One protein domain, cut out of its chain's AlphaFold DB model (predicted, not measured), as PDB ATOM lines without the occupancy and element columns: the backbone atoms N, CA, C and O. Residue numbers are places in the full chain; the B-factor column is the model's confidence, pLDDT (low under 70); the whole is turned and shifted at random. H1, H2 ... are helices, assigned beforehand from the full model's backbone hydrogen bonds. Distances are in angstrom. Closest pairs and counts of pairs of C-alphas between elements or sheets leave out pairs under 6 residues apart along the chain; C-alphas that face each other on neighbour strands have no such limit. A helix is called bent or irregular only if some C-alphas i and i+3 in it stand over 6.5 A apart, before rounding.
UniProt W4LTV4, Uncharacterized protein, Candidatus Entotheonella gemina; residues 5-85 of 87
ATOM      1  N   LYS A   5      15.047 -62.344  13.844       85.00
ATOM      2  CA  LYS A   5      13.729 -61.887  13.410       85.00
ATOM      3  C   LYS A   5      12.981 -61.171  14.532       85.00
ATOM      4  O   LYS A   5      12.385 -60.133  14.281       85.00
ATOM      5  N   ALA A   6      13.055 -61.679  15.761       85.75
ATOM      6  CA  ALA A   6      12.419 -61.038  16.912       85.75
ATOM      7  C   ALA A   6      13.058 -59.675  17.227       85.75
ATOM      8  O   ALA A   6      12.360 -58.738  17.604       85.75
ATOM      9  N   LYS A   7      14.377 -59.536  17.031       88.31
ATOM     10  CA  LYS A   7      15.060 -58.236  17.154       88.31
ATOM     11  C   LYS A   7      14.628 -57.266  16.061       88.31
ATOM     12  O   LYS A   7      14.405 -56.096  16.349       88.31
ATOM     13  N   ASP A   8      14.514 -57.732  14.822       90.12
ATOM     14  CA  ASP A   8      14.081 -56.880  13.715       90.12
ATOM     15  C   ASP A   8      12.614 -56.443  13.876       90.12
ATOM     16  O   ASP A   8      12.311 -55.271  13.670       90.12
ATOM     17  N   GLU A   9      11.726 -57.339  14.323       91.12
ATOM     18  CA  GLU A   9      10.335 -57.007  14.673       91.12
ATOM     19  C   GLU A   9      10.271 -55.999  15.826       91.12
ATOM     20  O   GLU A   9       9.557 -55.002  15.732       91.12
ATOM     21  N   PHE A  10      11.082 -56.186  16.870       92.50
ATOM     22  CA  PHE A  10      11.197 -55.228  17.967       92.50
ATOM     23  C   PHE A  10      11.530 -53.815  17.461       92.50
ATOM     24  O   PHE A  10      10.841 -52.850  17.794       92.50
ATOM     25  N   TRP A  11      12.560 -53.681  16.620       93.81
ATOM     26  CA  TRP A  11      12.965 -52.381  16.078       93.81
ATOM     27  C   TRP A  11      11.942 -51.793  15.104       93.81
ATOM     28  O   TRP A  11      11.766 -50.575  15.086       93.81
ATOM     29  N   ALA A  12      11.221 -52.631  14.357       94.31
ATOM     30  CA  ALA A  12      10.121 -52.184  13.510       94.31
ATOM     31  C   ALA A  12       8.975 -51.579  14.339       94.31
ATOM     32  O   ALA A  12       8.496 -50.491  14.015       94.31
ATOM     33  N   ILE A  13       8.594 -52.217  15.452       95.12
ATOM     34  CA  ILE A  13       7.583 -51.683  16.379       95.12
ATOM     35  C   ILE A  13       8.051 -50.349  16.978       95.12
ATOM     36  O   ILE A  13       7.260 -49.408  17.063       95.12
ATOM     37  N   VAL A  14       9.330 -50.230  17.365       95.00
ATOM     38  CA  VAL A  14       9.903 -48.965  17.863       95.00
ATOM     39  C   VAL A  14       9.808 -47.859  16.802       95.00
ATOM     40  O   VAL A  14       9.362 -46.757  17.122       95.00
ATOM     41  N   GLU A  15      10.185 -48.131  15.546       96.06
ATOM     42  CA  GLU A  15      10.087 -47.161  14.441       96.06
ATOM     43  C   GLU A  15       8.628 -46.723  14.215       96.06
ATOM     44  O   GLU A  15       8.352 -45.522  14.142       96.06
ATOM     45  N   GLU A  16       7.677 -47.662  14.191       95.19
ATOM     46  CA  GLU A  16       6.246 -47.354  14.055       95.19
ATOM     47  C   GLU A  16       5.712 -46.525  15.228       95.19
ATOM     48  O   GLU A  16       4.944 -45.585  15.013       95.19
ATOM     49  N   CYS A  17       6.166 -46.783  16.457       94.62
ATOM     50  CA  CYS A  17       5.815 -45.957  17.611       94.62
ATOM     51  C   CYS A  17       6.294 -44.508  17.436       94.62
ATOM     52  O   CYS A  17       5.535 -43.567  17.679       94.62
ATOM     53  N   LEU A  18       7.535 -44.307  16.978       94.62
ATOM     54  CA  LEU A  18       8.087 -42.972  16.715       94.62
ATOM     55  C   LEU A  18       7.282 -42.227  15.639       94.62
ATOM     56  O   LEU A  18       7.004 -41.033  15.783       94.62
ATOM     57  N   VAL A  19       6.861 -42.922  14.584       95.56
ATOM     58  CA  VAL A  19       6.092 -42.318  13.489       95.56
ATOM     59  C   VAL A  19       4.638 -42.047  13.889       95.56
ATOM     60  O   VAL A  19       4.137 -40.938  13.693       95.56
ATOM     61  N   GLU A  20       3.929 -43.027  14.446       94.19
ATOM     62  CA  GLU A  20       2.480 -42.927  14.657       94.19
ATOM     63  C   GLU A  20       2.102 -42.213  15.955       94.19
ATOM     64  O   GLU A  20       1.162 -41.410  15.953       94.19
ATOM     65  N   LEU A  21       2.834 -42.468  17.043       92.38
ATOM     66  CA  LEU A  21       2.549 -41.880  18.356       92.38
ATOM     67  C   LEU A  21       3.187 -40.496  18.479       92.38
ATOM     68  O   LEU A  21       2.540 -39.545  18.912       92.38
ATOM     69  N   TYR A  22       4.436 -40.364  18.023       90.44
ATOM     70  CA  TYR A  22       5.221 -39.137  18.180       90.44
ATOM     71  C   TYR A  22       5.307 -38.270  16.922       90.44
ATOM     72  O   TYR A  22       5.908 -37.196  16.965       90.44
ATOM     73  N   ARG A  23       4.670 -38.688  15.817       92.94
ATOM     74  CA  ARG A  23       4.606 -37.936  14.547       92.94
ATOM     75  C   ARG A  23       5.982 -37.582  13.981       92.94
ATOM     76  O   ARG A  23       6.119 -36.583  13.273       92.94
ATOM     77  N   LEU A  24       6.994 -38.397  14.275       94.25
ATOM     78  CA  LEU A  24       8.320 -38.218  13.705       94.25
ATOM     79  C   LEU A  24       8.289 -38.582  12.211       94.25
ATOM     80  O   LEU A  24       7.667 -39.583  11.840       94.25
ATOM     81  N   PRO A  25       8.955 -37.818  11.329       95.06
ATOM     82  CA  PRO A  25       9.137 -38.238   9.945       95.06
ATOM     83  C   PRO A  25       9.823 -39.608   9.883       95.06
ATOM     84  O   PRO A  25      10.774 -39.855  10.620       95.06
ATOM     85  N   THR A  26       9.390 -40.484   8.973       92.94
ATOM     86  CA  THR A  26       9.964 -41.835   8.819       92.94
ATOM     87  C   THR A  26      11.496 -41.851   8.693       92.94
ATOM     88  O   THR A  26      12.117 -42.679   9.357       92.94
ATOM     89  N   PRO A  27      12.146 -40.945   7.927       94.19
ATOM     90  CA  PRO A  27      13.609 -40.904   7.874       94.19
ATOM     91  C   PRO A  27      14.251 -40.652   9.245       94.19
ATOM     92  O   PRO A  27      15.238 -41.298   9.593       94.19
ATOM     93  N   ASP A  28      13.658 -39.765  10.043       93.81
ATOM     94  CA  ASP A  28      14.158 -39.416  11.372       93.81
ATOM     95  C   ASP A  28      13.902 -40.551  12.372       93.81
ATOM     96  O   ASP A  28      14.757 -40.842  13.208       93.81
ATOM     97  N   ALA A  29      12.744 -41.215  12.279       94.38
ATOM     98  CA  ALA A  29      12.390 -42.354  13.126       94.38
ATOM     99  C   ALA A  29      13.357 -43.522  12.911       94.38
ATOM    100  O   ALA A  29      13.880 -44.083  13.878       94.38
ATOM    101  N   ARG A  30      13.661 -43.826  11.645       93.81
ATOM    102  CA  ARG A  30      14.652 -44.836  11.276       93.81
ATOM    103  C   ARG A  30      16.044 -44.478  11.777       93.81
ATOM    104  O   ARG A  30      16.702 -45.310  12.384       93.81
ATOM    105  N   GLN A  31      16.492 -43.241  11.561       95.19
ATOM    106  CA  GLN A  31      17.829 -42.839  12.001       95.19
ATOM    107  C   GLN A  31      17.980 -42.966  13.522       95.19
ATOM    108  O   GLN A  31      18.967 -43.510  14.004       95.19
ATOM    109  N   ARG A  32      16.990 -42.499  14.291       93.88
ATOM    110  CA  ARG A  32      17.056 -42.537  15.760       93.88
ATOM    111  C   ARG A  32      16.953 -43.949  16.332       93.88
ATOM    112  O   ARG A  32      17.622 -44.242  17.322       93.88
ATOM    113  N   SER A  33      16.111 -44.799  15.747       93.38
ATOM    114  CA  SER A  33      16.003 -46.203  16.155       93.38
ATOM    115  C   SER A  33      17.285 -46.973  15.834       93.38
ATOM    116  O   SER A  33      17.792 -47.669  16.709       93.38
ATOM    117  N   GLU A  34      17.881 -46.761  14.658       93.25
ATOM    118  CA  GLU A  34      19.161 -47.369  14.273       93.25
ATOM    119  C   GLU A  34      20.319 -46.904  15.171       93.25
ATOM    120  O   GLU A  34      21.088 -47.723  15.673       93.25
ATOM    121  N   ASP A  35      20.411 -45.602  15.463       92.19
ATOM    122  CA  ASP A  35      21.420 -45.065  16.386       92.19
ATOM    123  C   ASP A  35      21.318 -45.720  17.773       92.19
ATOM    124  O   ASP A  35      22.334 -45.996  18.420       92.19
ATOM    125  N   MET A  36      20.093 -45.970  18.245       90.50
ATOM    126  CA  MET A  36      19.854 -46.658  19.509       90.50
ATOM    127  C   MET A  36      20.231 -48.142  19.411       90.50
ATOM    128  O   MET A  36      20.967 -48.631  20.269       90.50
ATOM    129  N   ARG A  37      19.812 -48.837  18.344       91.06
ATOM    130  CA  ARG A  37      20.168 -50.236  18.063       91.06
ATOM    131  C   ARG A  37      21.673 -50.452  18.095       91.06
ATOM    132  O   ARG A  37      22.144 -51.324  18.822       91.06
ATOM    133  N   ILE A  38      22.434 -49.607  17.402       88.94
ATOM    134  CA  ILE A  38      23.900 -49.666  17.374       88.94
ATOM    135  C   ILE A  38      24.483 -49.532  18.787       88.94
ATOM    136  O   ILE A  38      25.379 -50.291  19.154       88.94
ATOM    137  N   ARG A  39      23.971 -48.610  19.613       85.06
ATOM    138  CA  ARG A  39      24.446 -48.426  21.000       85.06
ATOM    139  C   ARG A  39      24.197 -49.653  21.877       85.06
ATOM    140  O   ARG A  39      25.008 -49.942  22.754       85.06
ATOM    141  N   ILE A  40      23.091 -50.356  21.654       84.62
ATOM    142  CA  ILE A  40      22.713 -51.552  22.418       84.62
ATOM    143  C   ILE A  40      23.477 -52.779  21.947       84.62
ATOM    144  O   ILE A  40      23.845 -53.614  22.768       84.62
ATOM    145  N   GLU A  41      23.701 -52.909  20.641       82.88
ATOM    146  CA  GLU A  41      24.406 -54.045  20.044       82.88
ATOM    147  C   GLU A  41      25.933 -53.914  20.137       82.88
ATOM    148  O   GLU A  41      26.631 -54.927  20.079       82.88
ATOM    149  N   ALA A  42      26.445 -52.709  20.409       80.81
ATOM    150  CA  ALA A  42      27.836 -52.444  20.773       80.81
ATOM    151  C   ALA A  42      27.984 -51.927  22.226       80.81
ATOM    152  O   ALA A  42      28.542 -50.844  22.438       80.81
ATOM    153  N   PRO A  43      27.505 -52.660  23.252       64.50
ATOM    154  CA  PRO A  43      27.590 -52.191  24.624       64.50
ATOM    155  C   PRO A  43      29.053 -52.214  25.107       64.50
ATOM    156  O   PRO A  43      29.831 -53.087  24.700       64.50
ATOM    157  N   PRO A  44      29.458 -51.295  26.004       64.88
ATOM    158  CA  PRO A  44      30.750 -51.391  26.674       64.88
ATOM    159  C   PRO A  44      30.880 -52.736  27.408       64.88
ATOM    160  O   PRO A  44      29.896 -53.323  27.867       64.88
ATOM    161  N   THR A  45      32.109 -53.241  27.487       62.16
ATOM    162  CA  THR A  45      32.438 -54.611  27.896       62.16
ATOM    163  C   THR A  45      31.758 -55.006  29.213       62.16
ATOM    164  O   THR A  45      32.035 -54.416  30.255       62.16
ATOM    165  N   GLY A  46      30.896 -56.031  29.175       65.00
ATOM    166  CA  GLY A  46      30.262 -56.622  30.365       65.00
ATOM    167  C   GLY A  46      28.738 -56.486  30.465       65.00
ATOM    168  O   GLY A  46      28.157 -57.065  31.379       65.00
ATOM    169  N   MET A  47      28.075 -55.782  29.540       64.62
ATOM    170  CA  MET A  47      26.607 -55.719  29.466       64.62
ATOM    171  C   MET A  47      26.065 -56.599  28.330       64.62
ATOM    172  O   MET A  47      26.575 -56.553  27.214       64.62
ATOM    173  N   SER A  48      25.030 -57.400  28.609       71.38
ATOM    174  CA  SER A  48      24.342 -58.192  27.580       71.38
ATOM    175  C   SER A  48      23.233 -57.368  26.936       71.38
ATOM    176  O   SER A  48      22.324 -56.904  27.626       71.38
ATOM    177  N   SER A  49      23.269 -57.251  25.609       75.44
ATOM    178  CA  SER A  49      22.198 -56.637  24.820       75.44
ATOM    179  C   SER A  49      20.872 -57.393  24.934       75.44
ATOM    180  O   SER A  49      19.820 -56.808  24.705       75.44
ATOM    181  N   GLU A  50      20.887 -58.665  25.353       75.88
ATOM    182  CA  GLU A  50      19.664 -59.448  25.569       75.88
ATOM    183  C   GLU A  50      18.764 -58.838  26.652       75.88
ATOM    184  O   GLU A  50      17.548 -58.902  26.516       75.88
ATOM    185  N   ILE A  51      19.333 -58.177  27.673       75.19
ATOM    186  CA  ILE A  51      18.552 -57.508  28.732       75.19
ATOM    187  C   ILE A  51      17.694 -56.386  28.141       75.19
ATOM    188  O   ILE A  51      16.572 -56.163  28.583       75.19
ATOM    189  N   PHE A  52      18.203 -55.703  27.116       81.50
ATOM    190  CA  PHE A  52      17.487 -54.603  26.488       81.50
ATOM    191  C   PHE A  52      16.215 -55.078  25.783       81.50
ATOM    192  O   PHE A  52      15.164 -54.468  25.942       81.50
ATOM    193  N   TYR A  53      16.296 -56.202  25.072       83.75
ATOM    194  CA  TYR A  53      15.185 -56.785  24.315       83.75
ATOM    195  C   TYR A  53      14.086 -57.413  25.197       83.75
ATOM    196  O   TYR A  53      13.111 -57.939  24.671       83.75
ATOM    197  N   HIS A  54      14.231 -57.358  26.525       83.06
ATOM    198  CA  HIS A  54      13.146 -57.630  27.472       83.06
ATOM    199  C   HIS A  54      12.320 -56.383  27.827       83.06
ATOM    200  O   HIS A  54      11.311 -56.509  28.514       83.06
ATOM    201  N   SER A  55      12.755 -55.193  27.404       85.38
ATOM    202  CA  SER A  55      11.981 -53.956  27.551       85.38
ATOM    203  C   SER A  55      10.821 -53.938  26.561       85.38
ATOM    204  O   SER A  55      10.904 -54.558  25.503       85.38
ATOM    205  N   GLU A  56       9.772 -53.174  26.855       89.31
ATOM    206  CA  GLU A  56       8.701 -52.948  25.885       89.31
ATOM    207  C   GLU A  56       9.168 -52.000  24.763       89.31
ATOM    208  O   GLU A  56       9.794 -50.968  25.049       89.31
ATOM    209  N   PRO A  57       8.838 -52.272  23.485       91.81
ATOM    210  CA  PRO A  57       9.130 -51.363  22.374       91.81
ATOM    211  C   PRO A  57       8.628 -49.927  22.606       91.81
ATOM    212  O   PRO A  57       9.298 -48.961  22.235       91.81
ATOM    213  N   TYR A  58       7.467 -49.773  23.255       92.12
ATOM    214  CA  TYR A  58       6.916 -48.463  23.602       92.12
ATOM    215  C   TYR A  58       7.829 -47.680  24.551       92.12
ATOM    216  O   TYR A  58       8.102 -46.502  24.310       92.12
ATOM    217  N   ASP A  59       8.347 -48.329  25.595       91.44
ATOM    218  CA  ASP A  59       9.233 -47.689  26.572       91.44
ATOM    219  C   ASP A  59      10.539 -47.234  25.913       91.44
ATOM    220  O   ASP A  59      11.053 -46.149  26.196       91.44
ATOM    221  N   VAL A  60      11.042 -48.019  24.959       91.81
ATOM    222  CA  VAL A  60      12.216 -47.649  24.164       91.81
ATOM    223  C   VAL A  60      11.931 -46.448  23.266       91.81
ATOM    224  O   VAL A  60      12.747 -45.525  23.214       91.81
ATOM    225  N   ALA A  61      10.771 -46.402  22.605       93.19
ATOM    226  CA  ALA A  61      10.362 -45.239  21.823       93.19
ATOM    227  C   ALA A  61      10.237 -43.975  22.699       93.19
ATOM    228  O   ALA A  61      10.710 -42.907  22.304       93.19
ATOM    229  N   CYS A  62       9.694 -44.098  23.917       92.50
ATOM    230  CA  CYS A  62       9.653 -43.011  24.902       92.50
ATOM    231  C   CYS A  62      11.064 -42.533  25.274       92.50
ATOM    232  O   CYS A  62      11.342 -41.332  25.247       92.50
ATOM    233  N   GLY A  63      11.977 -43.473  25.539       91.25
ATOM    234  CA  GLY A  63      13.379 -43.191  25.842       91.25
ATOM    235  C   GLY A  63      14.111 -42.475  24.703       91.25
ATOM    236  O   GLY A  63      14.855 -41.527  24.953       91.25
ATOM    237  N   ILE A  64      13.859 -42.860  23.446       92.38
ATOM    238  CA  ILE A  64      14.393 -42.174  22.254       92.38
ATOM    239  C   ILE A  64      13.852 -40.742  22.146       92.38
ATOM    240  O   ILE A  64      14.578 -39.829  21.744       92.38
ATOM    241  N   MET A  65      12.582 -40.536  22.492       92.44
ATOM    242  CA  MET A  65      11.938 -39.223  22.451       92.44
ATOM    243  C   MET A  65      12.272 -38.338  23.656       92.44
ATOM    244  O   MET A  65      12.014 -37.136  23.603       92.44
ATOM    245  N   GLY A  66      12.867 -38.901  24.711       91.56
ATOM    246  CA  GLY A  66      13.160 -38.185  25.952       91.56
ATOM    247  C   GLY A  66      11.895 -37.759  26.698       91.56
ATOM    248  O   GLY A  66      11.880 -36.696  27.315       91.56
ATOM    249  N   VAL A  67      10.827 -38.554  26.595       89.94
ATOM    250  CA  VAL A  67       9.534 -38.307  27.246       89.94
ATOM    251  C   VAL A  67       9.205 -39.431  28.215       89.94
ATOM    252  O   VAL A  67       9.630 -40.570  28.019       89.94
ATOM    253  N   ASP A  68       8.410 -39.123  29.235       88.25
ATOM    254  CA  ASP A  68       7.915 -40.142  30.152       88.25
ATOM    255  C   ASP A  68       6.871 -41.040  29.459       88.25
ATOM    256  O   ASP A  68       6.023 -40.536  28.707       88.25
ATOM    257  N   PRO A  69       6.899 -42.363  29.701       84.94
ATOM    258  CA  PRO A  69       5.920 -43.280  29.138       84.94
ATOM    259  C   PRO A  69       4.523 -42.974  29.680       84.94
ATOM    260  O   PRO A  69       4.262 -43.028  30.881       84.94
ATOM    261  N   ASN A  70       3.597 -42.679  28.768       85.31
ATOM    262  CA  ASN A  70       2.181 -42.485  29.062       85.31
ATOM    263  C   ASN A  70       1.354 -43.451  28.216       85.31
ATOM    264  O   ASN A  70       0.596 -43.055  27.326       85.31
ATOM    265  N   LEU A  71       1.523 -44.744  28.498       81.19
ATOM    266  CA  LEU A  71       0.834 -45.809  27.779       81.19
ATOM    267  C   LEU A  71      -0.694 -45.626  27.748       81.19
ATOM    268  O   LEU A  71      -1.262 -45.821  26.678       81.19
ATOM    269  N   PRO A  72      -1.393 -45.184  28.817       87.19
ATOM    270  CA  PRO A  72      -2.836 -44.947  28.745       87.19
ATOM    271  C   PRO A  72      -3.256 -44.017  27.600       87.19
ATOM    272  O   PRO A  72      -4.268 -44.273  26.951       87.19
ATOM    273  N   GLN A  73      -2.458 -42.985  27.308       85.44
ATOM    274  CA  GLN A  73      -2.724 -42.030  26.230       85.44
ATOM    275  C   GLN A  73      -2.548 -42.640  24.832       85.44
ATOM    276  O   GLN A  73      -3.240 -42.225  23.906       85.44
ATOM    277  N   HIS A  74      -1.652 -43.617  24.684       88.19
ATOM    278  CA  HIS A  74      -1.314 -44.236  23.398       88.19
ATOM    279  C   HIS A  74      -1.803 -45.680  23.249       88.19
ATOM    280  O   HIS A  74      -1.596 -46.274  22.197       88.19
ATOM    281  N   SER A  75      -2.467 -46.235  24.266       87.56
ATOM    282  CA  SER A  75      -2.830 -47.654  24.384       87.56
ATOM    283  C   SER A  75      -3.485 -48.212  23.122       87.56
ATOM    284  O   SER A  75      -2.960 -49.136  22.516       87.56
ATOM    285  N   GLN A  76      -4.550 -47.574  22.637       90.81
ATOM    286  CA  GLN A  76      -5.262 -48.022  21.436       90.81
ATOM    287  C   GLN A  76      -4.391 -48.010  20.165       90.81
ATOM    288  O   GLN A  76      -4.521 -48.876  19.297       90.81
ATOM    289  N   GLN A  77      -3.526 -47.005  20.022       91.19
ATOM    290  CA  GLN A  77      -2.645 -46.875  18.860       91.19
ATOM    291  C   GLN A  77      -1.497 -47.880  18.948       91.19
ATOM    292  O   GLN A  77      -1.137 -48.485  17.943       91.19
ATOM    293  N   TYR A  78      -0.971 -48.099  20.153       91.94
ATOM    294  CA  TYR A  78       0.068 -49.082  20.404       91.94
ATOM    295  C   TYR A  78      -0.442 -50.508  20.183       91.94
ATOM    296  O   TYR A  78       0.183 -51.240  19.428       91.94
ATOM    297  N   ASP A  79      -1.629 -50.859  20.682       91.62
ATOM    298  CA  ASP A  79      -2.278 -52.149  20.399       91.62
ATOM    299  C   ASP A  79      -2.466 -52.370  18.889       91.62
ATOM    300  O   ASP A  79      -2.277 -53.471  18.369       91.62
ATOM    301  N   SER A  80      -2.804 -51.302  18.158       92.12
ATOM    302  CA  SER A  80      -2.942 -51.356  16.700       92.12
ATOM    303  C   SER A  80      -1.607 -51.623  16.007       92.12
ATOM    304  O   SER A  80      -1.593 -52.368  15.031       92.12
ATOM    305  N   ILE A  81      -0.506 -51.044  16.491       92.62
ATOM    306  CA  ILE A  81       0.846 -51.337  15.999       92.62
ATOM    307  C   ILE A  81       1.196 -52.788  16.327       92.62
ATOM    308  O   ILE A  81       1.523 -53.543  15.417       92.62
ATOM    309  N   LEU A  82       1.048 -53.205  17.589       91.75
ATOM    310  CA  LEU A  82       1.365 -54.562  18.032       91.75
ATOM    311  C   LEU A  82       0.632 -55.611  17.204       91.75
ATOM    312  O   LEU A  82       1.273 -56.533  16.739       91.75
ATOM    313  N   SER A  83      -0.656 -55.423  16.905       91.12
ATOM    314  CA  SER A  83      -1.439 -56.378  16.105       91.12
ATOM    315  C   SER A  83      -0.944 -56.604  14.665       91.12
ATOM    316  O   SER A  83      -1.333 -57.586  14.030       91.12
ATOM    317  N   ARG A  84      -0.123 -55.692  14.120       90.06
ATOM    318  CA  ARG A  84       0.494 -55.821  12.782       90.06
ATOM    319  C   ARG A  84       1.771 -56.648  12.820       90.06
ATOM    320  O   ARG A  84       2.167 -57.210  11.799       90.06
ATOM    321  N   HIS A  85       2.396 -56.709  13.988       85.12
ATOM    322  CA  HIS A  85       3.540 -57.551  14.289       85.12
ATOM    323  C   HIS A  85       3.014 -58.807  14.993       85.12
ATOM    324  O   HIS A  85       1.923 -58.821  15.547       85.12
TER     325      HIS A  85
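What this domain is: This is residues 5 to 85 of the 87 residues of an uncharacterized protein of Candidatus Entotheonella gemina (UniProt W4LTV4). H1 forms the middle of a small helical body: H2 folds back beside it as a hairpin, H4 crosses it, and H5 packs on its later half from the side away from H2. Short H3 follows the far end of H2, and the loop of residues 42 to 47 sticks out there. The printed part has 81 residues with five named helices, H1 to H5 in chain order, and no named strand; the class is all helix. It is compact, with a radius of gyration of the C-alphas of 12.4 A and spans of 38 by 26 by 23 A.

Where its parts are: H1, residues 5 to 20, begins at C-alpha 5 (13.729, -61.887, 13.410) and is 22.1 A long. H2, residues 26 to 41, is 22.0 A long. H3 is residues 49 to 54, 9.5 A, and H4 residues 57 to 65, 12.5 A. H5, residues 71 to 82, 13.1 A, ends at C-alpha 82 (1.365, -54.562, 18.032); it is irregular, with C-alphas 73 and 76 8.1 A apart.

How they stand to each other: H1 and H2 touch as a helical hairpin at a steep tilt of 40 degrees, opposite ways, closest at the C-alphas of Glu 15 and Ala 29, 5.5 A. H1 touches H4 at a steep tilt of 52 degrees, closest at the C-alphas of Val 14 and Pro 57, 5.2 A. Residues 13 to 20 of H1 touch residues 77 to 82 of H5, closest at the C-alphas of Ile 13 and Ile 81, 6.8 A. H2 only just touches H3, with 3 pairs of C-alphas within 8 A, closest at Ile 40 and Ser 49, 5.6 A. H5 is apart from H2 and H3. Every O i to N i+4 pair is within hydrogen-bond range in H1, H2 and H4, against 6 of 8 in H5 and 0 of 2 in H3, where 3 of 3 O i to N i+3 pairs are.

The domain as a whole: The C-alphas farthest apart, Thr 45 and Gln 76, are 38.8 A apart. The printed part has no cut and no long link. Residues 43 to 47 have pLDDT under 70.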